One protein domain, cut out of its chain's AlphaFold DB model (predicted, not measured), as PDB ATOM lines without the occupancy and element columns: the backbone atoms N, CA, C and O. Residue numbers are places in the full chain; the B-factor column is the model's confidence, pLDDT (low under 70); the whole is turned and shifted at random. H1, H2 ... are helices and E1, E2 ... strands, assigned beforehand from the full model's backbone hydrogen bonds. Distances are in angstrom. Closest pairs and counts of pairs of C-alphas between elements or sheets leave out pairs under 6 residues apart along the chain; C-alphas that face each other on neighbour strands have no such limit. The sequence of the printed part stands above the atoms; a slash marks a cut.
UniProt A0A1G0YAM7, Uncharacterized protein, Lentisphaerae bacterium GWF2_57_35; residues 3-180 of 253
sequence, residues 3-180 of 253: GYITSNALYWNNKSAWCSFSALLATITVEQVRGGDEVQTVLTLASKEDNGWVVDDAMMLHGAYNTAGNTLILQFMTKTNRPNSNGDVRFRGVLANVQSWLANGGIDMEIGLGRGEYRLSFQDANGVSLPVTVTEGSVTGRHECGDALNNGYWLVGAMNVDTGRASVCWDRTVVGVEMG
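AT A GLANCE: This is residues 3 to 180 of the 253 residues of an uncharacterized protein of Lentisphaerae bacterium GWF2_57_35 (UniProt A0A1G0YAM7). Two twisted antiparallel sheets lie partly face to face as a loose sandwich, with E3 and E4 of one over E2 and E7 of the other. E9 runs on into E10 and joins the sheets along one edge, E1 comes near E12 at the other, and two short helices, H1 and H2, sit at opposite ends. The printed part has 178 residues, mostly strand, in the order E1 E2 E3 E4 E5 E6 H1 E7 E8 E9 E10 H2 E11 E12. The sheets run E1 E11 E3 E4 E5 E6 E9 and E10 E8 E7 E2 E12. The whole is compact, with a radius of gyration of the C-alphas of 15.6 A and spans of 45 by 34 by 30 A.

IN THESE COORDINATES: E1, residues 3 to 5, begins at C-alpha 3 (-35.203, -17.379, -46.263). E2, residues 17 to 30, is 39.0 A long and bends by 51 degrees at residue 27. E3 has residues 39 to 46, E4 58 to 66, 25.5 A, E5 71 to 79, 25.7 A, and E6 88 to 96, 24.2 A. H1 has residues 98 to 103, beginning at C-alpha 98 (-40.170, -39.539, -45.502). E7 has residues 107 to 114, E8 117 to 124, E9 132 to 137, E10 140 to 142, H2 148 to 151 and E11 155 to 160. E12, residues 166 to 179, is 38.2 A long and ends at C-alpha 179 (-47.771, -13.431, -27.290).

HOW THE PARTS SIT: E3 E4 E5 E6 form a meander, each strand the antiparallel neighbour of the one before, with N 41 and O 63 at 2.8 A, N 62 and O 75 at 2.8 A, and N 74 and O 93 at 2.8 A. E6 pairs with edge strand E9, N 92 and O 136 at 2.8 A. E11 is staggered, pairing with E1 over residues 155 to 157, N 4 and O 156 at 2.8 A, and with E3 over 158 to 160, N 42 and O 159 at 3.4 A. In the other sheet E2 and E12 stand at 168 degrees, N 20 and O 176 at 2.8 A. E7 pairs with E2, N 21 and O 111 at 2.9 A, and forms a hairpin with E8, N 110 and O 121 at 2.9 A. E10 pairs with E8, N 118 and O 141 at 2.8 A. Between the sheets, the closest C-alphas of E2 and E11 are Ala 23 and Ala 158, 6.9 A, and of E4 and E7 Leu 61 and Ile 111, 7.7 A. H1 stands at the level of the second sheet, its height over the sheet 1.5 A, and only grazes the first; H2 only grazes the first. Every O i to N i+4 pair of H1 is within hydrogen-bond range; H2 is too short for such a pair, and its one O i to N i+3 pair is not within range.

THE WHOLE: The C-alphas farthest apart, Asn 13 and Gln 32, are 47.6 A apart. The printed part has no cut; the long links are E1 to E2 and E3 to E4. Mean pLDDT of the printed part is 80.9, with 39 residues under 70, among them 3 to 15 and 146 to 158.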
ATOM      1  N   GLY A   3     -35.848 -18.039 -47.393       53.12
ATOM      2  CA  GLY A   3     -35.203 -17.379 -46.263       53.12
ATOM      3  C   GLY A   3     -35.875 -16.071 -45.904       53.12
ATOM      4  O   GLY A   3     -36.365 -15.354 -46.772       53.12
ATOM      5  N   TYR A   4     -35.896 -15.789 -44.612       54.09
ATOM      6  CA  TYR A   4     -36.413 -14.573 -44.022       54.09
ATOM      7  C   TYR A   4     -35.322 -13.961 -43.150       54.09
ATOM      8  O   TYR A   4     -34.718 -14.646 -42.324       54.09
ATOM      9  N   ILE A   5     -35.077 -12.669 -43.348       56.41
ATOM     10  CA  ILE A   5     -34.182 -11.875 -42.511       56.41
ATOM     11  C   ILE A   5     -35.053 -10.822 -41.836       56.41
ATOM     12  O   ILE A   5     -35.692 -10.021 -42.521       56.41
ATOM     13  N   THR A   6     -35.122 -10.817 -40.503       53.78
ATOM     14  CA  THR A   6     -35.721  -9.675 -39.803       53.78
ATOM     15  C   THR A   6     -34.759  -8.496 -39.847       53.78
ATOM     16  O   THR A   6     -33.600  -8.623 -39.469       53.78
ATOM     17  N   SER A   7     -35.247  -7.316 -40.232       49.97
ATOM     18  CA  SER A   7     -34.466  -6.073 -40.144       49.97
ATOM     19  C   SER A   7     -34.314  -5.551 -38.709       49.97
ATOM     20  O   SER A   7     -33.467  -4.702 -38.453       49.97
ATOM     21  N   ASN A   8     -35.120  -6.057 -37.769       53.72
ATOM     22  CA  ASN A   8     -35.103  -5.661 -36.364       53.72
ATOM     23  C   ASN A   8     -34.748  -6.851 -35.465       53.72
ATOM     24  O   ASN A   8     -35.204  -7.974 -35.703       53.72
ATOM     25  N   ALA A   9     -33.989  -6.576 -34.401       56.91
ATOM     26  CA  ALA A   9     -33.817  -7.496 -33.285       56.91
ATOM     27  C   ALA A   9     -35.179  -7.755 -32.623       56.91
ATOM     28  O   ALA A   9     -35.915  -6.815 -32.301       56.91
ATOM     29  N   LEU A  10     -35.527  -9.024 -32.418       58.94
ATOM     30  CA  LEU A  10     -36.687  -9.364 -31.599       58.94
ATOM     31  C   LEU A  10     -36.306  -9.133 -30.139       58.94
ATOM     32  O   LEU A  10     -35.359  -9.735 -29.648       58.94
ATOM     33  N   TYR A  11     -37.023  -8.241 -29.454       59.56
ATOM     34  CA  TYR A  11     -36.795  -7.950 -28.040       59.56
ATOM     35  C   TYR A  11     -37.560  -8.943 -27.159       59.56
ATOM     36  O   TYR A  11     -38.790  -8.935 -27.111       59.56
ATOM     37  N   TRP A  12     -36.832  -9.730 -26.368       63.44
ATOM     38  CA  TRP A  12     -37.375 -10.759 -25.467       63.44
ATOM     39  C   TRP A  12     -37.923 -10.184 -24.149       63.44
ATOM     40  O   TRP A  12     -38.017 -10.868 -23.128       63.44
ATOM     41  N   ASN A  13     -38.297  -8.901 -24.140       60.97
ATOM     42  CA  ASN A  13     -38.778  -8.217 -22.938       60.97
ATOM     43  C   ASN A  13     -40.148  -8.735 -22.472       60.97
ATOM     44  O   ASN A  13     -40.508  -8.566 -21.305       60.97
ATOM     45  N   ASN A  14     -40.896  -9.412 -23.347       65.62
ATOM     46  CA  ASN A  14     -42.105 -10.126 -22.965       65.62
ATOM     47  C   ASN A  14     -41.763 -11.571 -22.574       65.62
ATOM     48  O   ASN A  14     -41.629 -12.445 -23.426       65.62
ATOM     49  N   LYS A  15     -41.671 -11.831 -21.263       69.44
ATOM     50  CA  LYS A  15     -41.357 -13.158 -20.698       69.44
ATOM     51  C   LYS A  15     -42.371 -14.248 -21.064       69.44
ATOM     52  O   LYS A  15     -42.086 -15.416 -20.838       69.44
ATOM     53  N   SER A  16     -43.540 -13.866 -21.572       71.00
ATOM     54  CA  SER A  16     -44.617 -14.773 -21.963       71.00
ATOM     55  C   SER A  16     -44.720 -14.952 -23.479       71.00
ATOM     56  O   SER A  16     -45.603 -15.677 -23.931       71.00
ATOM     57  N   ALA A  17     -43.878 -14.279 -24.268       76.06
ATOM     58  CA  ALA A  17     -43.879 -14.431 -25.714       76.06
ATOM     59  C   ALA A  17     -43.045 -15.643 -26.146       76.06
ATOM     60  O   ALA A  17     -41.953 -15.881 -25.631       76.06
ATOM     61  N   TRP A  18     -43.569 -16.367 -27.126       80.81
ATOM     62  CA  TRP A  18     -42.883 -17.399 -27.881       80.81
ATOM     63  C   TRP A  18     -42.674 -16.893 -29.300       80.81
ATOM     64  O   TRP A  18     -43.621 -16.495 -29.968       80.81
ATOM     65  N   CYS A  19     -41.445 -16.905 -29.785       79.56
ATOM     66  CA  CYS A  19     -41.168 -16.640 -31.188       79.56
ATOM     67  C   CYS A  19     -41.051 -17.984 -31.902       79.56
ATOM     68  O   CYS A  19     -40.315 -18.852 -31.439       79.56
ATOM     69  N   SER A  20     -41.759 -18.180 -33.009       80.88
ATOM     70  CA  SER A  20     -41.699 -19.419 -33.778       80.88
ATOM     71  C   SER A  20     -41.274 -19.175 -35.215       80.88
ATOM     72  O   SER A  20     -41.654 -18.193 -35.852       80.88
ATOM     73  N   PHE A  21     -40.478 -20.100 -35.731       80.19
ATOM     74  CA  PHE A  21     -40.246 -20.247 -37.156       80.19
ATOM     75  C   PHE A  21     -40.725 -21.619 -37.591       80.19
ATOM     76  O   PHE A  21     -40.396 -22.609 -36.941       80.19
ATOM     77  N   SER A  22     -41.440 -21.681 -38.708       82.62
ATOM     78  CA  SER A  22     -41.828 -22.934 -39.347       82.62
ATOM     79  C   SER A  22     -41.461 -22.934 -40.827       82.62
ATOM     80  O   SER A  22     -41.577 -21.907 -41.503       82.62
ATOM     81  N   ALA A  23     -41.062 -24.097 -41.340       83.88
ATOM     82  CA  ALA A  23     -40.870 -24.331 -42.764       83.88
ATOM     83  C   ALA A  23     -41.474 -25.671 -43.199       83.88
ATOM     84  O   ALA A  23     -41.283 -26.689 -42.533       83.88
ATOM     85  N   LEU A  24     -42.161 -25.664 -44.345       86.81
ATOM     86  CA  LEU A  24     -42.754 -26.849 -44.962       86.81
ATOM     87  C   LEU A  24     -41.814 -27.406 -46.034       86.81
ATOM     88  O   LEU A  24     -41.649 -26.813 -47.102       86.81
ATOM     89  N   LEU A  25     -41.213 -28.556 -45.746       87.56
ATOM     90  CA  LEU A  25     -40.448 -29.347 -46.700       87.56
ATOM     91  C   LEU A  25     -41.424 -30.121 -47.588       87.56
ATOM     92  O   LEU A  25     -42.039 -31.083 -47.133       87.56
ATOM     93  N   ALA A  26     -41.569 -29.704 -48.843       87.19
ATOM     94  CA  ALA A  26     -42.570 -30.271 -49.743       87.19
ATOM     95  C   ALA A  26     -42.013 -31.412 -50.589       87.19
ATOM     96  O   ALA A  26     -42.649 -32.456 -50.714       87.19
ATOM     97  N   THR A  27     -40.815 -31.243 -51.152       85.44
ATOM     98  CA  THR A  27     -40.205 -32.276 -51.993       85.44
ATOM     99  C   THR A  27     -38.705 -32.389 -51.770       85.44
ATOM    100  O   THR A  27     -38.002 -31.408 -51.511       85.44
ATOM    101  N   ILE A  28     -38.218 -33.620 -51.909       84.25
ATOM    102  CA  ILE A  28     -36.804 -33.949 -52.038       84.25
ATOM    103  C   ILE A  28     -36.658 -34.811 -53.287       84.25
ATOM    104  O   ILE A  28     -37.274 -35.872 -53.392       84.25
ATOM    105  N   THR A  29     -35.819 -34.375 -54.216       84.00
ATOM    106  CA  THR A  29     -35.448 -35.133 -55.410       84.00
ATOM    107  C   THR A  29     -33.949 -35.356 -55.386       84.00
ATOM    108  O   THR A  29     -33.181 -34.406 -55.482       84.00
ATOM    109  N   VAL A  30     -33.523 -36.608 -55.248       81.00
ATOM    110  CA  VAL A  30     -32.102 -36.968 -55.265       81.00
ATOM    111  C   VAL A  30     -31.723 -37.384 -56.678       81.00
ATOM    112  O   VAL A  30     -32.246 -38.360 -57.209       81.00
ATOM    113  N   GLU A  31     -30.826 -36.619 -57.290       80.19
ATOM    114  CA  GLU A  31     -30.372 -36.826 -58.669       80.19
ATOM    115  C   GLU A  31     -29.232 -37.846 -58.723       80.19
ATOM    116  O   GLU A  31     -29.104 -38.600 -59.687       80.19
ATOM    117  N   GLN A  32     -28.422 -37.912 -57.659       74.94
ATOM    118  CA  GLN A  32     -27.334 -38.873 -57.549       74.94
ATOM    119  C   GLN A  32     -27.206 -39.439 -56.131       74.94
ATOM    120  O   GLN A  32     -26.846 -38.734 -55.192       74.94
ATOM    121  N   VAL A  33     -27.408 -40.753 -55.994       72.31
ATOM    122  CA  VAL A  33     -27.175 -41.474 -54.735       72.31
ATOM    123  C   VAL A  33     -25.688 -41.804 -54.609       72.31
ATOM    124  O   VAL A  33     -25.116 -42.462 -55.479       72.31
ATOM    125  N   ARG A  34     -25.047 -41.350 -53.528       67.06
ATOM    126  CA  ARG A  34     -23.637 -41.667 -53.217       67.06
ATOM    127  C   ARG A  34     -23.445 -42.354 -51.856       67.06
ATOM    128  O   ARG A  34     -22.306 -42.622 -51.484       67.06
ATOM    129  N   GLY A  35     -24.542 -42.688 -51.170       64.00
ATOM    130  CA  GLY A  35     -24.551 -43.271 -49.829       64.00
ATOM    131  C   GLY A  35     -24.341 -42.226 -48.728       64.00
ATOM    132  O   GLY A  35     -23.636 -41.236 -48.922       64.00
ATOM    133  N   GLY A  36     -24.936 -42.474 -47.558       67.31
ATOM    134  CA  GLY A  36     -24.933 -41.544 -46.424       67.31
ATOM    135  C   GLY A  36     -26.134 -40.597 -46.447       67.31
ATOM    136  O   GLY A  36     -27.213 -40.987 -46.879       67.31
ATOM    137  N   ASP A  37     -25.949 -39.372 -45.954       71.06
ATOM    138  CA  ASP A  37     -26.960 -38.316 -46.032       71.06
ATOM    139  C   ASP A  37     -26.860 -37.631 -47.407       71.06
ATOM    140  O   ASP A  37     -25.850 -36.993 -47.719       71.06
ATOM    141  N   GLU A  38     -27.877 -37.781 -48.261       65.88
ATOM    142  CA  GLU A  38     -27.884 -37.206 -49.614       65.88
ATOM    143  C   GLU A  38     -28.379 -35.760 -49.662       65.88
ATOM    144  O   GLU A  38     -28.050 -35.034 -50.600       65.88
ATOM    145  N   VAL A  39     -29.147 -35.334 -48.658       65.31
ATOM    146  CA  VAL A  39     -29.633 -33.957 -48.539       65.31
ATOM    147  C   VAL A  39     -29.397 -33.452 -47.139       65.31
ATOM    148  O   VAL A  39     -29.777 -34.117 -46.181       65.31
ATOM    149  N   GLN A  40     -28.852 -32.246 -47.029       69.50
ATOM    150  CA  GLN A  40     -28.740 -31.540 -45.764       69.50
ATOM    151  C   GLN A  40     -29.595 -30.283 -45.796       69.50
ATOM    152  O   GLN A  40     -29.449 -29.434 -46.676       69.50
ATOM    153  N   THR A  41     -30.488 -30.180 -44.824       68.44
ATOM    154  CA  THR A  41     -31.360 -29.035 -44.607       68.44
ATOM    155  C   THR A  41     -30.984 -28.336 -43.320       68.44
ATOM    156  O   THR A  41     -30.604 -28.997 -42.359       68.44
ATOM    157  N   VAL A  42     -31.145 -27.022 -43.233       76.00
ATOM    158  CA  VAL A  42     -31.014 -26.342 -41.942       76.00
ATOM    159  C   VAL A  42     -32.004 -25.202 -41.815       76.00
ATOM    160  O   VAL A  42     -32.291 -24.553 -42.816       76.00
ATOM    161  N   LEU A  43     -32.510 -25.012 -40.595       76.50
ATOM    162  CA  LEU A  43     -33.275 -23.865 -40.114       76.50
ATOM    163  C   LEU A  43     -32.442 -23.182 -39.023       76.50
ATOM    164  O   LEU A  43     -32.078 -23.844 -38.050       76.50
ATOM    165  N   THR A  44     -32.112 -21.898 -39.174       78.31
ATOM    166  CA  THR A  44     -31.137 -21.205 -38.305       78.31
ATOM    167  C   THR A  44     -31.691 -19.968 -37.602       78.31
ATOM    168  O   THR A  44     -32.517 -19.249 -38.142       78.31
ATOM    169  N   LEU A  45     -31.174 -19.677 -36.413       77.06
ATOM    170  CA  LEU A  45     -31.307 -18.407 -35.704       77.06
ATOM    171  C   LEU A  45     -29.911 -17.967 -35.255       77.06
ATOM    172  O   LEU A  45     -29.171 -18.809 -34.757       77.06
ATOM    173  N   ALA A  46     -29.557 -16.687 -35.383       78.38
ATOM    174  CA  ALA A  46     -28.210 -16.195 -35.101       78.38
ATOM    175  C   ALA A  46     -28.225 -14.880 -34.304       78.38
ATOM    176  O   ALA A  46     -29.072 -14.017 -34.508       78.38
ATOM    177  N   SER A  47     -27.257 -14.667 -33.407       73.69
ATOM    178  CA  SER A  47     -27.148 -13.389 -32.680       73.69
ATOM    179  C   SER A  47     -26.719 -12.212 -33.568       73.69
ATOM    180  O   SER A  47     -26.861 -11.058 -33.168       73.69
ATOM    181  N   LYS A  48     -26.232 -12.481 -34.786       76.38
ATOM    182  CA  LYS A  48     -25.763 -11.499 -35.777       76.38
ATOM    183  C   LYS A  48     -26.322 -11.849 -37.161       76.38
ATOM    184  O   LYS A  48     -26.731 -12.987 -37.382       76.38
ATOM    185  N   GLU A  49     -26.315 -10.892 -38.086       73.69
ATOM    186  CA  GLU A  49     -26.706 -11.095 -39.490       73.69
ATOM    187  C   GLU A  49     -25.624 -11.879 -40.264       73.69
ATOM    188  O   GLU A  49     -24.926 -11.345 -41.119       73.69
ATOM    189  N   ASP A  50     -25.422 -13.144 -39.900       75.19
ATOM    190  CA  ASP A  50     -24.436 -14.033 -40.518       75.19
ATOM    191  C   ASP A  50     -24.880 -15.502 -40.360       75.19
ATOM    192  O   ASP A  50     -25.895 -15.819 -39.735       75.19
ATOM    193  N   ASN A  51     -24.124 -16.423 -40.944       76.06
ATOM    194  CA  ASN A  51     -24.367 -17.853 -40.894       76.06
ATOM    195  C   ASN A  51     -24.318 -18.381 -39.443       76.06
ATOM    196  O   ASN A  51     -23.345 -18.150 -38.720       76.06
ATOM    197  N   GLY A  52     -25.327 -19.169 -39.044       76.19
ATOM    198  CA  GLY A  52     -25.412 -19.820 -37.725       76.19
ATOM    199  C   GLY A  52     -24.171 -20.644 -37.337       76.19
ATOM    200  O   GLY A  52     -23.815 -20.744 -36.161       76.19
ATOM    201  N   TRP A  53     -23.450 -21.178 -38.326       80.25
ATOM    202  CA  TRP A  53     -22.190 -21.898 -38.127       80.25
ATOM    203  C   TRP A  53     -21.012 -20.984 -37.772       80.25
ATOM    204  O   TRP A  53     -20.096 -21.420 -37.073       80.25
ATOM    205  N   VAL A  54     -21.038 -19.721 -38.197       82.88
ATOM    206  CA  VAL A  54     -19.943 -18.757 -38.007       82.88
ATOM    207  C   VAL A  54     -20.131 -17.964 -36.716       82.88
ATOM    208  O   VAL A  54     -19.189 -17.858 -35.931       82.88
ATOM    209  N   VAL A  55     -21.349 -17.483 -36.446       81.75
ATOM    210  CA  VAL A  55     -21.652 -16.608 -35.295       81.75
ATOM    211  C   VAL A  55     -21.385 -17.258 -33.938       81.75
ATOM    212  O   VAL A  55     -21.365 -18.479 -33.812       81.75
ATOM    213  N   ASP A  56     -21.217 -16.440 -32.902       83.50
ATOM    214  CA  ASP A  56     -20.923 -16.911 -31.544       83.50
ATOM    215  C   ASP A  56     -22.102 -17.662 -30.917       83.50
ATOM    216  O   ASP A  56     -21.895 -18.701 -30.282       83.50
ATOM    217  N   ASP A  57     -23.323 -17.162 -31.145       84.81
ATOM    218  CA  ASP A  57     -24.561 -17.717 -30.608       84.81
ATOM    219  C   ASP A  57     -25.560 -17.985 -31.727       84.81
ATOM    220  O   ASP A  57     -25.888 -17.105 -32.529       84.81
ATOM    221  N   ALA A  58     -26.058 -19.214 -31.763       87.19
ATOM    222  CA  ALA A  58     -27.014 -19.648 -32.761       87.19
ATOM    223  C   ALA A  58     -27.884 -20.789 -32.246       87.19
ATOM    224  O   ALA A  58     -27.497 -21.542 -31.351       87.19
ATOM    225  N   MET A  59     -29.037 -20.962 -32.875       88.25
ATOM    226  CA  MET A  59     -29.821 -22.187 -32.788       88.25
ATOM    227  C   MET A  59     -30.027 -22.734 -34.189       88.25
ATOM    228  O   MET A  59     -30.246 -21.971 -35.126       88.25
ATOM    229  N   MET A  60     -29.920 -24.047 -34.351       88.38
ATOM    230  CA  MET A  60     -29.955 -24.673 -35.669       88.38
ATOM    231  C   MET A  60     -30.711 -25.990 -35.598       88.38
ATOM    232  O   MET A  60     -30.316 -26.871 -34.840       88.38
ATOM    233  N   LEU A  61     -31.761 -26.151 -36.400       90.94
ATOM    234  CA  LEU A  61     -32.356 -27.454 -36.683       90.94
ATOM    235  C   LEU A  61     -31.815 -27.938 -38.024       90.94
ATOM    236  O   LEU A  61     -32.193 -27.430 -39.075       90.94
ATOM    237  N   HIS A  62     -30.911 -28.902 -37.967       89.88
ATOM    238  CA  HIS A  62     -30.348 -29.578 -39.120       89.88
ATOM    239  C   HIS A  62     -31.182 -30.816 -39.465       89.88
ATOM    240  O   HIS A  62     -31.620 -31.539 -38.573       89.88
ATOM    241  N   GLY A  63     -31.379 -31.074 -40.751       89.69
ATOM    242  CA  GLY A  63     -32.012 -32.275 -41.279       89.69
ATOM    243  C   GLY A  63     -31.071 -32.971 -42.255       89.69
ATOM    244  O   GLY A  63     -30.388 -32.297 -43.015       89.69
ATOM    245  N   ALA A  64     -31.015 -34.295 -42.230       90.00
ATOM    246  CA  ALA A  64     -30.175 -35.096 -43.109       90.00
ATOM    247  C   ALA A  64     -31.005 -36.250 -43.690       90.00
ATOM    248  O   ALA A  64     -31.447 -37.131 -42.950       90.00
ATOM    249  N   TYR A  65     -31.321 -36.194 -44.985       89.94
ATOM    250  CA  TYR A  65     -32.155 -37.200 -45.645       89.94
ATOM    251  C   TYR A  65     -31.297 -38.325 -46.212       89.94
ATOM    252  O   TYR A  65     -30.366 -38.065 -46.972       89.94
ATOM    253  N   ASN A  66     -31.670 -39.559 -45.886       89.31
ATOM    254  CA  ASN A  66     -31.111 -40.780 -46.438       89.31
ATOM    255  C   ASN A  66     -32.174 -41.486 -47.293       89.31
ATOM    256  O   ASN A  66     -33.182 -41.994 -46.794       89.31
ATOM    257  N   THR A  67     -31.923 -41.540 -48.594       88.19
ATOM    258  CA  THR A  67     -32.813 -42.086 -49.621       88.19
ATOM    259  C   THR A  67     -32.919 -43.600 -49.517       88.19
ATOM    260  O   THR A  67     -34.011 -44.148 -49.640       88.19
ATOM    261  N   ALA A  68     -31.802 -44.281 -49.243       88.44
ATOM    262  CA  ALA A  68     -31.768 -45.737 -49.121       88.44
ATOM    263  C   ALA A  68     -32.548 -46.222 -47.889       88.44
ATOM    264  O   ALA A  68     -33.255 -47.226 -47.956       88.44
ATOM    265  N   GLY A  69     -32.443 -45.492 -46.775       90.50
ATOM    266  CA  GLY A  69     -33.209 -45.754 -45.556       90.50
ATOM    267  C   GLY A  69     -34.627 -45.177 -45.569       90.50
ATOM    268  O   GLY A  69     -35.442 -45.556 -44.732       90.50
ATOM    269  N   ASN A  70     -34.930 -44.264 -46.498       93.94
ATOM    270  CA  ASN A  70     -36.130 -43.426 -46.494       93.94
ATOM    271  C   ASN A  70     -36.362 -42.725 -45.139       93.94
ATOM    272  O   ASN A  70     -37.474 -42.709 -44.595       93.94
ATOM    273  N   THR A  71     -35.290 -42.161 -44.585       95.25
ATOM    274  CA  THR A  71     -35.269 -41.530 -43.262       95.25
ATOM    275  C   THR A  71     -34.751 -40.101 -43.329       95.25
ATOM    276  O   THR A  71     -33.898 -39.774 -44.146       95.25
ATOM    277  N   LEU A  72     -35.257 -39.245 -42.443       94.62
ATOM    278  CA  LEU A  72     -34.760 -37.892 -42.215       94.62
ATOM    279  C   LEU A  72     -34.253 -37.816 -40.776       94.62
ATOM    280  O   LEU A  72     -35.035 -37.911 -39.828       94.62
ATOM    281  N   ILE A  73     -32.941 -37.676 -40.615       95.50
ATOM    282  CA  ILE A  73     -32.306 -37.418 -39.324       95.50
ATOM    283  C   ILE A  73     -32.487 -35.938 -39.018       95.50
ATOM    284  O   ILE A  73     -32.134 -35.097 -39.832       95.50
ATOM    285  N   LEU A  74     -33.015 -35.617 -37.848       95.50
ATOM    286  CA  LEU A  74     -33.249 -34.258 -37.375       95.50
ATOM    287  C   LEU A  74     -32.359 -34.009 -36.165       95.50
ATOM    288  O   LEU A  74     -32.307 -34.836 -35.257       95.50
ATOM    289  N   GLN A  75     -31.667 -32.876 -36.134       95.75
ATOM    290  CA  GLN A  75     -30.761 -32.515 -35.055       95.75
ATOM    291  C   GLN A  75     -30.894 -31.037 -34.717       95.75
ATOM    292  O   GLN A  75     -30.564 -30.179 -35.531       95.75
ATOM    293  N   PHE A  76     -31.329 -30.740 -33.496       94.75
ATOM    294  CA  PHE A  76     -31.356 -29.381 -32.975       94.75
ATOM    295  C   PHE A  76     -30.116 -29.122 -32.124       94.75
ATOM    296  O   PHE A  76     -29.825 -29.864 -31.180       94.75
ATOM    297  N   MET A  77     -29.399 -28.061 -32.461       93.19
ATOM    298  CA  MET A  77     -28.191 -27.614 -31.784       93.19
ATOM    299  C   MET A  77     -28.367 -26.193 -31.282       93.19
ATOM    300  O   MET A  77     -28.988 -25.353 -31.934       93.19
ATOM    301  N   THR A  78     -27.745 -25.923 -30.144       91.25
ATOM    302  CA  THR A  78     -27.636 -24.579 -29.585       91.25
ATOM    303  C   THR A  78     -26.177 -24.253 -29.369       91.25
ATOM    304  O   THR A  78     -25.424 -25.056 -28.815       91.25
ATOM    305  N   LYS A  79     -25.792 -23.056 -29.763       87.75
ATOM    306  CA  LYS A  79     -24.437 -22.552 -29.706       87.75
ATOM    307  C   LYS A  79     -24.444 -21.291 -28.853       87.75
ATOM    308  O   LYS A  79     -25.316 -20.443 -29.041       87.75
ATOM    309  N   THR A  80     -23.488 -21.201 -27.935       85.50
ATOM    310  CA  THR A  80     -23.336 -20.063 -27.024       85.50
ATOM    311  C   THR A  80     -21.858 -19.719 -26.902       85.50
ATOM    312  O   THR A  80     -21.080 -20.581 -26.491       85.50
ATOM    313  N   ASN A  81     -21.463 -18.485 -27.225       77.56
ATOM    314  CA  ASN A  81     -20.092 -17.966 -27.111       77.56
ATOM    315  C   ASN A  81     -18.987 -18.874 -27.704       77.56
ATOM    316  O   ASN A  81     -17.888 -18.964 -27.151       77.56
ATOM    317  N   ARG A  82     -19.264 -19.609 -28.788       79.75
ATOM    318  CA  ARG A  82     -18.315 -20.594 -29.350       79.75
ATOM    319  C   ARG A  82     -18.247 -20.508 -30.879       79.75
ATOM    320  O   ARG A  82     -18.709 -21.443 -31.528       79.75
ATOM    321  N   PRO A  83     -17.692 -19.442 -31.483       76.69
ATOM    322  CA  PRO A  83     -17.631 -19.312 -32.942       76.69
ATOM    323  C   PRO A  83     -16.983 -20.545 -33.583       76.69
ATOM    324  O   PRO A  83     -16.096 -21.169 -33.000       76.69
ATOM    325  N   ASN A  84     -17.454 -20.927 -34.774       77.88
ATOM    326  CA  ASN A  84     -17.023 -22.137 -35.498       77.88
ATOM    327  C   ASN A  84     -17.210 -23.491 -34.766       77.88
ATOM    328  O   ASN A  84     -16.726 -24.515 -35.245       77.88
ATOM    329  N   SER A  85     -17.908 -23.534 -33.626       85.00
ATOM    330  CA  SER A  85     -18.370 -24.784 -33.013       85.00
ATOM    331  C   SER A  85     -19.741 -25.193 -33.553       85.00
ATOM    332  O   SER A  85     -20.576 -24.336 -33.849       85.00
ATOM    333  N   ASN A  86     -20.011 -26.501 -33.587       81.12
ATOM    334  CA  ASN A  86     -21.344 -27.035 -33.876       81.12
ATOM    335  C   ASN A  86     -22.357 -26.768 -32.746       81.12
ATOM    336  O   ASN A  86     -23.557 -26.931 -32.951       81.12
ATOM    337  N   GLY A  87     -21.890 -26.339 -31.568       89.12
ATOM    338  CA  GLY A  87     -22.727 -26.187 -30.381       89.12
ATOM    339  C   GLY A  87     -23.059 -27.524 -29.719       89.12
ATOM    340  O   GLY A  87     -22.537 -28.576 -30.091       89.12
ATOM    341  N   ASP A  88     -23.922 -27.465 -28.711       92.06
ATOM    342  CA  ASP A  88     -24.393 -28.636 -27.980       92.06
ATOM    343  C   ASP A  88     -25.669 -29.175 -28.642       92.06
ATOM    344  O   ASP A  88     -26.576 -28.409 -28.989       92.06
ATOM    345  N   VAL A  89     -25.754 -30.497 -28.809       95.00
ATOM    346  CA  VAL A  89     -26.961 -31.166 -29.310       95.00
ATOM    347  C   VAL A  89     -28.014 -31.161 -28.207       95.00
ATOM    348  O   VAL A  89     -27.792 -31.665 -27.110       95.00
ATOM    349  N   ARG A  90     -29.178 -30.582 -28.498       95.88
ATOM    350  CA  ARG A  90     -30.321 -30.537 -27.572       95.88
ATOM    351  C   ARG A  90     -31.404 -31.543 -27.932       95.88
ATOM    352  O   ARG A  90     -32.150 -31.967 -27.054       95.88
ATOM    353  N   PHE A  91     -31.454 -31.936 -29.199       97.56
ATOM    354  CA  PHE A  91     -32.342 -32.964 -29.718       97.56
ATOM    355  C   PHE A  91     -31.694 -33.656 -30.912       97.56
ATOM    356  O   PHE A  91     -31.132 -32.989 -31.783       97.56
ATOM    357  N   ARG A  92     -31.849 -34.975 -30.990       98.12
ATOM    358  CA  ARG A  92     -31.662 -35.748 -32.213       98.12
ATOM    359  C   ARG A  92     -32.777 -36.778 -32.332       98.12
ATOM    360  O   ARG A  92     -33.082 -37.482 -31.368       98.12
ATOM    361  N   GLY A  93     -33.353 -36.890 -33.518       97.88
ATOM    362  CA  GLY A  93     -34.360 -37.895 -33.812       97.88
ATOM    363  C   GLY A  93     -34.362 -38.316 -35.270       97.88
ATOM    364  O   GLY A  93     -33.712 -37.703 -36.113       97.88
ATOM    365  N   VAL A  94     -35.092 -39.386 -35.561       97.75
ATOM    366  CA  VAL A  94     -35.225 -39.944 -36.907       97.75
ATOM    367  C   VAL A  94     -36.699 -40.020 -37.274       97.75
ATOM    368  O   VAL A  94     -37.501 -40.609 -36.546       97.75
ATOM    369  N   LEU A  95     -37.046 -39.437 -38.416       97.25
ATOM    370  CA  LEU A  95     -38.345 -39.598 -39.053       97.25
ATOM    371  C   LEU A  95     -38.229 -40.645 -40.164       97.25
ATOM    372  O   LEU A  95     -37.455 -40.469 -41.101       97.25
ATOM    373  N   ALA A  96     -38.995 -41.727 -40.065       97.31
ATOM    374  CA  ALA A  96     -39.074 -42.754 -41.102       97.31
ATOM    375  C   ALA A  96     -40.177 -42.448 -42.129       97.31
ATOM    376  O   ALA A  96     -41.072 -41.634 -41.884       97.31
ATOM    377  N   ASN A  97     -40.141 -43.158 -43.258       95.69
ATOM    378  CA  ASN A  97     -41.142 -43.090 -44.325       95.69
ATOM    379  C   ASN A  97     -41.295 -41.692 -44.947       95.69
ATOM    380  O   ASN A  97     -42.391 -41.309 -45.353       95.69
ATOM    381  N   VAL A  98     -40.194 -40.942 -45.049       95.25
ATOM    382  CA  VAL A  98     -40.170 -39.539 -45.502       95.25
ATOM    383  C   VAL A  98     -40.907 -39.335 -46.820       95.25
ATOM    384  O   VAL A  98     -41.749 -38.448 -46.907       95.25
ATOM    385  N   GLN A  99     -40.664 -40.185 -47.821       94.31
ATOM    386  CA  GLN A  99     -41.316 -40.060 -49.131       94.31
ATOM    387  C   GLN A  99     -42.849 -40.129 -49.058       94.31
ATOM    388  O   GLN A  99     -43.522 -39.467 -49.842       94.31
ATOM    389  N   SER A 100     -43.412 -40.867 -48.095       95.62
ATOM    390  CA  SER A 100     -44.864 -40.903 -47.885       95.62
ATOM    391  C   SER A 100     -45.384 -39.557 -47.381       95.62
ATOM    392  O   SER A 100     -46.402 -39.066 -47.858       95.62
ATOM    393  N   TRP A 101     -44.675 -38.921 -46.445       95.56
ATOM    394  CA  TRP A 101     -45.058 -37.605 -45.929       95.56
ATOM    395  C   TRP A 101     -44.943 -36.523 -47.005       95.56
ATOM    396  O   TRP A 101     -45.866 -35.732 -47.176       95.56
ATOM    397  N   LEU A 102     -43.865 -36.550 -47.796       93.62
ATOM    398  CA  LEU A 102     -43.682 -35.641 -48.933       93.62
ATOM    399  C   LEU A 102     -44.793 -35.810 -49.981       93.62
ATOM    400  O   LEU A 102     -45.379 -34.825 -50.422       93.62
ATOM    401  N   ALA A 103     -45.155 -37.053 -50.318       93.31
ATOM    402  CA  ALA A 103     -46.255 -37.340 -51.241       93.31
ATOM    403  C   ALA A 103     -47.631 -36.878 -50.721       93.31
ATOM    404  O   ALA A 103     -48.527 -36.617 -51.520       93.31
ATOM    405  N   ASN A 104     -47.791 -36.744 -49.401       93.00
ATOM    406  CA  ASN A 104     -49.018 -36.289 -48.741       93.00
ATOM    407  C   ASN A 104     -48.975 -34.801 -48.342       93.00
ATOM    408  O   ASN A 104     -49.657 -34.384 -47.407       93.00
ATOM    409  N   GLY A 105     -48.185 -33.996 -49.055       89.06
ATOM    410  CA  GLY A 105     -48.164 -32.536 -48.919       89.06
ATOM    411  C   GLY A 105     -46.985 -31.974 -48.124       89.06
ATOM    412  O   GLY A 105     -46.879 -30.758 -48.001       89.06
ATOM    413  N   GLY A 106     -46.094 -32.821 -47.605       92.62
ATOM    414  CA  GLY A 106     -44.840 -32.381 -47.000       92.62
ATOM    415  C   GLY A 106     -44.721 -32.598 -45.494       92.62
ATOM    416  O   GLY A 106     -45.590 -33.161 -44.829       92.62
ATOM    417  N   ILE A 107     -43.580 -32.145 -44.976       92.56
ATOM    418  CA  ILE A 107     -43.191 -32.199 -43.566       92.56
ATOM    419  C   ILE A 107     -43.007 -30.772 -43.068       92.56
ATOM    420  O   ILE A 107     -42.120 -30.049 -43.521       92.56
ATOM    421  N   ASP A 108     -43.843 -30.370 -42.127       89.50
ATOM    422  CA  ASP A 108     -43.789 -29.071 -41.483       89.50
ATOM    423  C   ASP A 108     -42.916 -29.144 -40.233       89.50
ATOM    424  O   ASP A 108     -43.145 -29.977 -39.352       89.50
ATOM    425  N   MET A 109     -41.905 -28.285 -40.158       90.38
ATOM    426  CA  MET A 109     -40.936 -28.263 -39.065       90.38
ATOM    427  C   MET A 109     -40.960 -26.902 -38.389       90.38
ATOM    428  O   MET A 109     -40.731 -25.895 -39.054       90.38
ATOM    429  N   GLU A 110     -41.197 -26.875 -37.079       87.44
ATOM    430  CA  GLU A 110     -41.221 -25.661 -36.260       87.44
ATOM    431  C   GLU A 110     -40.094 -25.662 -35.225       87.44
ATOM    432  O   GLU A 110     -39.868 -26.656 -34.530       87.44
ATOM    433  N   ILE A 111     -39.453 -24.504 -35.068       88.06
ATOM    434  CA  ILE A 111     -38.663 -24.136 -33.895       88.06
ATOM    435  C   ILE A 111     -39.426 -23.028 -33.169       88.06
ATOM    436  O   ILE A 111     -39.573 -21.928 -33.700       88.06
ATOM    437  N   GLY A 112     -39.897 -23.307 -31.958       86.12
ATOM    438  CA  GLY A 112     -40.479 -22.317 -31.058       86.12
ATOM    439  C   GLY A 112     -39.514 -21.981 -29.926       86.12
ATOM    440  O   GLY A 112     -38.917 -22.876 -29.333       86.12
ATOM    441  N   LEU A 113     -39.379 -20.696 -29.617       84.56
ATOM    442  CA  LEU A 113     -38.432 -20.157 -28.648       84.56
ATOM    443  C   LEU A 113     -39.148 -19.255 -27.648       84.56
ATOM    444  O   LEU A 113     -39.664 -18.198 -28.010       84.56
ATOM    445  N   GLY A 114     -39.166 -19.689 -26.395       81.44
ATOM    446  CA  GLY A 114     -39.594 -18.912 -25.236       81.44
ATOM    447  C   GLY A 114     -38.384 -18.534 -24.389       81.44
ATOM    448  O   GLY A 114     -37.267 -18.977 -24.645       81.44
ATOM    449  N   ARG A 115     -38.568 -17.723 -23.347       80.94
ATOM    450  CA  ARG A 115     -37.451 -17.202 -22.540       80.94
ATOM    451  C   ARG A 115     -36.631 -18.316 -21.867       80.94
ATOM    452  O   ARG A 115     -36.969 -18.770 -20.776       80.94
ATOM    453  N   GLY A 116     -35.493 -18.673 -22.463       83.75
ATOM    454  CA  GLY A 116     -34.590 -19.711 -21.956       83.75
ATOM    455  C   GLY A 116     -34.963 -21.134 -22.385       83.75
ATOM    456  O   GLY A 116     -34.252 -22.072 -22.022       83.75
ATOM    457  N   GLU A 117     -36.040 -21.307 -23.150       89.38
ATOM    458  CA  GLU A 117     -36.636 -22.597 -23.490       89.38
ATOM    459  C   GLU A 117     -36.961 -22.725 -24.981       89.38
ATOM    460  O   GLU A 117     -37.267 -21.750 -25.661       89.38
ATOM    461  N   TYR A 118     -36.893 -23.946 -25.496       91.44
ATOM    462  CA  TYR A 118     -37.270 -24.268 -26.864       91.44
ATOM    463  C   TYR A 118     -38.349 -25.346 -26.895       91.44
ATOM    464  O   TYR A 118     -38.466 -26.172 -25.983       91.44
ATOM    465  N   ARG A 119     -39.087 -25.359 -28.003       92.88
ATOM    466  CA  ARG A 119     -39.962 -26.446 -28.432       92.88
ATOM    467  C   ARG A 119     -39.736 -26.724 -29.916       92.88
ATOM    468  O   ARG A 119     -39.520 -25.798 -30.694       92.88
ATOM    469  N   LEU A 120     -39.809 -27.985 -30.300       93.56
ATOM    470  CA  LEU A 120     -39.757 -28.449 -31.677       93.56
ATOM    471  C   LEU A 120     -41.094 -29.103 -32.013       93.56
ATOM    472  O   LEU A 120     -41.642 -29.847 -31.196       93.56
ATOM    473  N   SER A 121     -41.604 -28.846 -33.213       92.56
ATOM    474  CA  SER A 121     -42.788 -29.526 -33.737       92.56
ATOM    475  C   SER A 121     -42.501 -30.079 -35.123       92.56
ATOM    476  O   SER A 121     -41.877 -29.411 -35.945       92.56
ATOM    477  N   PHE A 122     -42.962 -31.302 -35.371       93.19
ATOM    478  CA  PHE A 122     -42.852 -31.983 -36.655       93.19
ATOM    479  C   PHE A 122     -44.244 -32.481 -37.017       93.19
ATOM    480  O   PHE A 122     -44.791 -33.325 -36.305       93.19
ATOM    481  N   GLN A 123     -44.837 -31.932 -38.069       93.31
ATOM    482  CA  GLN A 123     -46.221 -32.203 -38.449       93.31
ATOM    483  C   GLN A 123     -46.318 -32.536 -39.935       93.31
ATOM    484  O   GLN A 123     -45.469 -32.132 -40.726       93.31
ATOM    485  N   ASP A 124     -47.349 -33.274 -40.325       90.44
ATOM    486  CA  ASP A 124     -47.701 -33.413 -41.733       90.44
ATOM    487  C   ASP A 124     -48.358 -32.126 -42.271       90.44
ATOM    488  O   ASP A 124     -48.629 -31.155 -41.548       90.44
ATOM    489  N   ALA A 125     -48.679 -32.132 -43.564       83.19
ATOM    490  CA  ALA A 125     -49.394 -31.041 -44.215       83.19
ATOM    491  C   ALA A 125     -50.813 -30.794 -43.676       83.19
ATOM    492  O   ALA A 125     -51.408 -29.788 -44.048       83.19
ATOM    493  N   ASN A 126     -51.343 -31.644 -42.790       81.44
ATOM    494  CA  ASN A 126     -52.641 -31.501 -42.124       81.44
ATOM    495  C   ASN A 126     -52.509 -31.098 -40.643       81.44
ATOM    496  O   ASN A 126     -53.514 -30.910 -39.955       81.44
ATOM    497  N   GLY A 127     -51.286 -30.922 -40.138       80.12
ATOM    498  CA  GLY A 127     -51.017 -30.547 -38.752       80.12
ATOM    499  C   GLY A 127     -51.060 -31.717 -37.771       80.12
ATOM    500  O   GLY A 127     -51.188 -31.497 -36.567       80.12
ATOM    501  N   VAL A 128     -50.997 -32.953 -38.262       86.38
ATOM    502  CA  VAL A 128     -50.887 -34.154 -37.432       86.38
ATOM    503  C   VAL A 128     -49.423 -34.363 -37.067       86.38
ATOM    504  O   VAL A 128     -48.555 -34.350 -37.938       86.38
ATOM    505  N   SER A 129     -49.144 -34.573 -35.780       92.12
ATOM    506  CA  SER A 129     -47.787 -34.837 -35.297       92.12
ATOM    507  C   SER A 129     -47.177 -36.069 -35.962       92.12
ATOM    508  O   SER A 129     -47.771 -37.149 -35.975       92.12
ATOM    509  N   LEU A 130     -45.955 -35.915 -36.460       95.31
ATOM    510  CA  LEU A 130     -45.194 -36.990 -37.079       95.31
ATOM    511  C   LEU A 130     -44.484 -37.850 -36.017       95.31
ATOM    512  O   LEU A 130     -43.976 -37.316 -35.025       95.31
ATOM    513  N   PRO A 131     -44.389 -39.177 -36.219       96.12
ATOM    514  CA  PRO A 131     -43.770 -40.085 -35.258       96.12
ATOM    515  C   PRO A 131     -42.238 -40.047 -35.366       96.12
ATOM    516  O   PRO A 131     -41.616 -40.900 -36.001       96.12
ATOM    517  N   VAL A 132     -41.608 -39.052 -34.741       97.44
ATOM    518  CA  VAL A 132     -40.143 -38.951 -34.685       97.44
ATOM    519  C   VAL A 132     -39.595 -39.834 -33.564       97.44
ATOM    520  O   VAL A 132     -39.945 -39.666 -32.397       97.44
ATOM    521  N   THR A 133     -38.699 -40.763 -33.901       98.06
ATOM    522  CA  THR A 133     -37.982 -41.565 -32.897       98.06
ATOM    523  C   THR A 133     -36.828 -40.754 -32.334       98.06
ATOM    524  O   THR A 133     -35.855 -40.491 -33.037       98.06
ATOM    525  N   VAL A 134     -36.935 -40.345 -31.071       97.94
ATOM    526  CA  VAL A 134     -35.901 -39.562 -30.384       97.94
ATOM    527  C   VAL A 134     -34.740 -40.471 -29.988       97.94
ATOM    528  O   VAL A 134     -34.936 -41.475 -29.309       97.94
ATOM    529  N   THR A 135     -33.529 -40.110 -30.404       97.94
ATOM    530  CA  THR A 135     -32.293 -40.838 -30.080       97.94
ATOM    531  C   THR A 135     -31.427 -40.098 -29.064       97.94
ATOM    532  O   THR A 135     -30.592 -40.714 -28.414       97.94
ATOM    533  N   GLU A 136     -31.602 -38.781 -28.933       98.00
ATOM    534  CA  GLU A 136     -30.869 -37.944 -27.981       98.00
ATOM    535  C   GLU A 136     -31.701 -36.708 -27.618       98.00
ATOM    536  O   GLU A 136     -32.368 -36.129 -28.478       98.00
ATOM    537  N   GLY A 137     -31.648 -36.273 -26.359       96.94
ATOM    538  CA  GLY A 137     -32.317 -35.047 -25.922       96.94
ATOM    539  C   GLY A 137     -33.849 -35.129 -25.921       96.94
ATOM    540  O   GLY A 137     -34.424 -36.168 -25.604       96.94
ATOM    541  N   SER A 138     -34.519 -34.010 -26.213       97.25
ATOM    542  CA  SER A 138     -35.985 -33.892 -26.153       97.25
ATOM    543  C   SER A 138     -36.503 -32.853 -27.148       97.25
ATOM    544  O   SER A 138     -35.794 -31.918 -27.492       97.25
ATOM    545  N   VAL A 139     -37.754 -32.975 -27.598       95.38
ATOM    546  CA  VAL A 139     -38.398 -31.944 -28.439       95.38
ATOM    547  C   VAL A 139     -38.653 -30.637 -27.686       95.38
ATOM    548  O   VAL A 139     -38.960 -29.626 -28.300       95.38
ATOM    549  N   THR A 140     -38.511 -30.631 -26.363       95.88
ATOM    550  CA  THR A 140     -38.606 -29.432 -25.526       95.88
ATOM    551  C   THR A 140     -37.475 -29.406 -24.513       95.88
ATOM    552  O   THR A 140     -37.121 -30.447 -23.952       95.88
ATOM    553  N   GLY A 141     -36.968 -28.224 -24.181       94.12
ATOM    554  CA  GLY A 141     -35.941 -28.096 -23.153       94.12
ATOM    555  C   GLY A 141     -35.412 -26.680 -23.013       94.12
ATOM    556  O   GLY A 141     -35.988 -25.733 -23.535       94.12
ATOM    557  N   ARG A 142     -34.289 -26.528 -22.309       91.88
ATOM    558  CA  ARG A 142     -33.581 -25.245 -22.221       91.88
ATOM    559  C   ARG A 142     -32.668 -25.061 -23.425       91.88
ATOM    560  O   ARG A 142     -31.953 -25.992 -23.786       91.88
ATOM    561  N   HIS A 143     -32.673 -23.870 -24.022       87.56
ATOM    562  CA  HIS A 143     -31.788 -23.569 -25.154       87.56
ATOM    563  C   HIS A 143     -30.418 -23.015 -24.729       87.56
ATOM    564  O   HIS A 143     -29.476 -23.059 -25.502       87.56
ATOM    565  N   GLU A 144     -30.291 -22.473 -23.512       86.25
ATOM    566  CA  GLU A 144     -29.020 -22.018 -22.901       86.25
ATOM    567  C   GLU A 144     -28.213 -20.942 -23.663       86.25
ATOM    568  O   GLU A 144     -27.126 -20.564 -23.234       86.25
ATOM    569  N   CYS A 145     -28.752 -20.365 -24.734       77.06
ATOM    570  CA  CYS A 145     -28.131 -19.255 -25.473       77.06
ATOM    571  C   CYS A 145     -28.006 -17.905 -24.731       77.06
ATOM    572  O   CYS A 145     -27.616 -16.906 -25.335       77.06
ATOM    573  N   GLY A 146     -28.319 -17.861 -23.431       69.38
ATOM    574  CA  GLY A 146     -28.164 -16.673 -22.586       69.38
ATOM    575  C   GLY A 146     -28.884 -15.423 -23.109       69.38
ATOM    576  O   GLY A 146     -29.859 -15.514 -23.852       69.38
ATOM    577  N   ASP A 147     -28.389 -14.247 -22.709       66.94
ATOM    578  CA  ASP A 147     -28.939 -12.951 -23.129       66.94
ATOM    579  C   ASP A 147     -28.483 -12.515 -24.535       66.94
ATOM    580  O   ASP A 147     -29.028 -11.567 -25.094       66.94
ATOM    581  N   ALA A 148     -27.508 -13.199 -25.138       64.38
ATOM    582  CA  ALA A 148     -26.954 -12.813 -26.435       64.38
ATOM    583  C   ALA A 148     -27.967 -12.971 -27.584       64.38
ATOM    584  O   ALA A 148     -28.034 -12.124 -28.473       64.38
ATOM    585  N   LEU A 149     -28.828 -13.995 -27.528       67.69
ATOM    586  CA  LEU A 149     -29.957 -14.120 -28.458       67.69
ATOM    587  C   LEU A 149     -31.166 -13.255 -28.070       67.69
ATOM    588  O   LEU A 149     -32.045 -13.072 -28.912       67.69
ATOM    589  N   ASN A 150     -31.187 -12.640 -26.875       63.50
ATOM    590  CA  ASN A 150     -32.283 -11.747 -26.469       63.50
ATOM    591  C   ASN A 150     -32.366 -10.458 -27.308       63.50
ATOM    592  O   ASN A 150     -33.369  -9.750 -27.234       63.50
ATOM    593  N   ASN A 151     -31.325 -10.160 -28.092       63.41
ATOM    594  CA  ASN A 151     -31.276  -9.066 -29.065       63.41
ATOM    595  C   ASN A 151     -30.839  -9.564 -30.462       63.41
ATOM    596  O   ASN A 151     -30.337  -8.781 -31.265       63.41
ATOM    597  N   GLY A 152     -30.959 -10.869 -30.724       60.28
ATOM    598  CA  GLY A 152     -30.476 -11.498 -31.954       60.28
ATOM    599  C   GLY A 152     -31.362 -11.228 -33.172       60.28
ATOM    600  O   GLY A 152     -32.550 -10.909 -33.053       60.28
ATOM    601  N   TYR A 153     -30.777 -11.404 -34.355       55.78
ATOM    602  CA  TYR A 153     -31.477 -11.316 -35.633       55.78
ATOM    603  C   TYR A 153     -32.055 -12.677 -36.018       55.78
ATOM    604  O   TYR A 153     -31.475 -13.738 -35.790       55.78
ATOM    605  N   TRP A 154     -33.219 -12.665 -36.651       62.97
ATOM    606  CA  TRP A 154     -33.791 -13.877 -37.212       62.97
ATOM    607  C   TRP A 154     -33.308 -13.994 -38.648       62.97
ATOM    608  O   TRP A 154     -33.935 -13.463 -39.558       62.97
ATOM    609  N   LEU A 155     -32.169 -14.662 -38.834       60.50
ATOM    610  CA  LEU A 155     -31.722 -15.120 -40.145       60.50
ATOM    611  C   LEU A 155     -32.196 -16.558 -40.312       60.50
ATOM    612  O   LEU A 155     -31.456 -17.510 -40.058       60.50
ATOM    613  N   VAL A 156     -33.473 -16.693 -40.667       61.78
ATOM    614  CA  VAL A 156     -34.121 -17.995 -40.730       61.78
ATOM    615  C   VAL A 156     -34.334 -18.390 -42.165       61.78
ATOM    616  O   VAL A 156     -35.162 -17.830 -42.876       61.78
ATOM    617  N   GLY A 157     -33.549 -19.358 -42.606       59.84
ATOM    618  CA  GLY A 157     -33.679 -19.936 -43.925       59.84
ATOM    619  C   GLY A 157     -33.838 -21.429 -43.838       59.84
ATOM    620  O   GLY A 157     -33.352 -22.045 -42.905       59.84
ATOM    621  N   ALA A 158     -34.510 -21.980 -44.835       64.31
ATOM    622  CA  ALA A 158     -34.487 -23.379 -45.166       64.31
ATOM    623  C   ALA A 158     -33.628 -23.523 -46.432       64.31
ATOM    624  O   ALA A 158     -33.962 -23.023 -47.520       64.31
ATOM    625  N   MET A 159     -32.453 -24.128 -46.272       70.50
ATOM    626  CA  MET A 159     -31.458 -24.242 -47.339       70.50
ATOM    627  C   MET A 159     -31.026 -25.682 -47.562       70.50
ATOM    628  O   MET A 159     -30.990 -26.459 -46.617       70.50
ATOM    629  N   ASN A 160     -30.696 -26.007 -48.812       70.31
ATOM    630  CA  ASN A 160     -29.951 -27.214 -49.143       70.31
ATOM    631  C   ASN A 160     -28.455 -26.883 -49.074       70.31
ATOM    632  O   ASN A 160     -28.027 -25.911 -49.699       70.31
ATOM    633  N   VAL A 161     -27.682 -27.663 -48.322       65.94
ATOM    634  CA  VAL A 161     -26.229 -27.462 -48.185       65.94
ATOM    635  C   VAL A 161     -25.453 -28.118 -49.337       65.94
ATOM    636  O   VAL A 161     -24.375 -27.643 -49.680       65.94
ATOM    637  N   ASP A 162     -26.010 -29.146 -49.993       68.00
ATOM    638  CA  ASP A 162     -25.367 -29.833 -51.122       68.00
ATOM    639  C   ASP A 162     -26.206 -29.708 -52.402       68.00
ATOM    640  O   ASP A 162     -27.063 -30.537 -52.725       68.00
ATOM    641  N   THR A 163     -25.961 -28.635 -53.153       64.75
ATOM    642  CA  THR A 163     -26.683 -28.330 -54.398       64.75
ATOM    643  C   THR A 163     -26.285 -29.224 -55.576       64.75
ATOM    644  O   THR A 163     -26.850 -29.069 -56.652       64.75
ATOM    645  N   GLY A 164     -25.300 -30.118 -55.419       66.69
ATOM    646  CA  GLY A 164     -24.793 -30.969 -56.502       66.69
ATOM    647  C   GLY A 164     -25.354 -32.393 -56.524       66.69
ATOM    648  O   GLY A 164     -25.022 -33.152 -57.432       66.69
ATOM    649  N   ARG A 165     -26.148 -32.786 -55.520       71.12
ATOM    650  CA  ARG A 165     -26.649 -34.169 -55.364       71.12
ATOM    651  C   ARG A 165     -28.164 -34.288 -55.395       71.12
ATOM    652  O   ARG A 165     -28.692 -35.347 -55.739       71.12
ATOM    653  N   ALA A 166     -28.851 -33.224 -55.004       73.88
ATOM    654  CA  ALA A 166     -30.287 -33.225 -54.841       73.88
ATOM    655  C   ALA A 166     -30.880 -31.827 -55.003       73.88
ATOM    656  O   ALA A 166     -30.258 -30.809 -54.691       73.88
ATOM    657  N   SER A 167     -32.142 -31.821 -55.403       75.88
ATOM    658  CA  SER A 167     -33.019 -30.666 -55.429       75.88
ATOM    659  C   SER A 167     -34.013 -30.765 -54.268       75.88
ATOM    660  O   SER A 167     -34.623 -31.809 -54.039       75.88
ATOM    661  N   VAL A 168     -34.173 -29.676 -53.511       78.62
ATOM    662  CA  VAL A 168     -35.061 -29.602 -52.339       78.62
ATOM    663  C   VAL A 168     -36.011 -28.432 -52.508       78.62
ATOM    664  O   VAL A 168     -35.557 -27.304 -52.727       78.62
ATOM    665  N   CYS A 169     -37.309 -28.684 -52.361       81.69
ATOM    666  CA  CYS A 169     -38.327 -27.644 -52.393       81.69
ATOM    667  C   CYS A 169     -38.904 -27.382 -51.001       81.69
ATOM    668  O   CYS A 169     -39.346 -28.301 -50.304       81.69
ATOM    669  N   TRP A 170     -38.941 -26.101 -50.647       79.00
ATOM    670  CA  TRP A 170     -39.620 -25.578 -49.469       79.00
ATOM    671  C   TRP A 170     -40.802 -24.758 -49.945       79.00
ATOM    672  O   TRP A 170     -40.606 -23.736 -50.600       79.00
ATOM    673  N   ASP A 171     -42.007 -25.220 -49.642       79.38
ATOM    674  CA  ASP A 171     -43.232 -24.611 -50.167       79.38
ATOM    675  C   ASP A 171     -43.672 -23.402 -49.330       79.38
ATOM    676  O   ASP A 171     -44.243 -22.438 -49.834       79.38
ATOM    677  N   ARG A 172     -43.329 -23.399 -48.036       78.81
ATOM    678  CA  ARG A 172     -43.675 -22.316 -47.112       78.81
ATOM    679  C   ARG A 172     -42.580 -22.083 -46.082       78.81
ATOM    680  O   ARG A 172     -42.022 -23.034 -45.541       78.81
ATOM    681  N   THR A 173     -42.361 -20.818 -45.735       73.44
ATOM    682  CA  THR A 173     -41.617 -20.384 -44.542       73.44
ATOM    683  C   THR A 173     -42.417 -19.318 -43.808       73.44
ATOM    684  O   THR A 173     -42.912 -18.384 -44.437       73.44
ATOM    685  N   VAL A 174     -42.547 -19.439 -42.491       72.56
ATOM    686  CA  VAL A 174     -43.334 -18.529 -41.653       72.56
ATOM    687  C   VAL A 174     -42.552 -18.183 -40.399       72.56
ATOM    688  O   VAL A 174     -42.022 -19.064 -39.730       72.56
ATOM    689  N   VAL A 175     -42.558 -16.899 -40.052       73.94
ATOM    690  CA  VAL A 175     -42.135 -16.389 -38.745       73.94
ATOM    691  C   VAL A 175     -43.372 -15.885 -38.011       73.94
ATOM    692  O   VAL A 175     -44.195 -15.179 -38.593       73.94
ATOM    693  N   GLY A 176     -43.502 -16.238 -36.736       70.62
ATOM    694  CA  GLY A 176     -44.578 -15.787 -35.865       70.62
ATOM    695  C   GLY A 176     -44.061 -15.384 -34.486       70.62
ATOM    696  O   GLY A 176     -43.041 -15.879 -34.016       70.62
ATOM    697  N   VAL A 177     -44.788 -14.487 -33.822       71.38
ATOM    698  CA  VAL A 177     -44.578 -14.162 -32.406       71.38
ATOM    699  C   VAL A 177     -45.882 -14.423 -31.668       71.38
ATOM    700  O   VAL A 177     -46.827 -13.643 -31.746       71.38
ATOM    701  N   GLU A 178     -45.939 -15.540 -30.962       71.69
ATOM    702  CA  GLU A 178     -47.016 -15.926 -30.066       71.69
ATOM    703  C   GLU A 178     -46.877 -15.164 -28.748       71.69
ATOM    704  O   GLU A 178     -46.106 -15.523 -27.863       71.69
ATOM    705  N   MET A 179     -47.642 -14.088 -28.589       66.25
ATOM    706  CA  MET A 179     -47.771 -13.431 -27.290       66.25
ATOM    707  C   MET A 179     -48.657 -14.311 -26.397       66.25
ATOM    708  O   MET A 179     -49.806 -14.582 -26.757       66.25
ATOM    709  N   GLY A 180     -48.106 -14.802 -25.279       59.19
ATOM    710  CA  GLY A 180     -48.729 -15.808 -24.412       59.19
ATOM    711  C   GLY A 180     -50.211 -15.565 -24.128       59.19
ATOM    712  O   GLY A 180     -50.625 -14.419 -24.028       59.19
TER     713      GLY A 180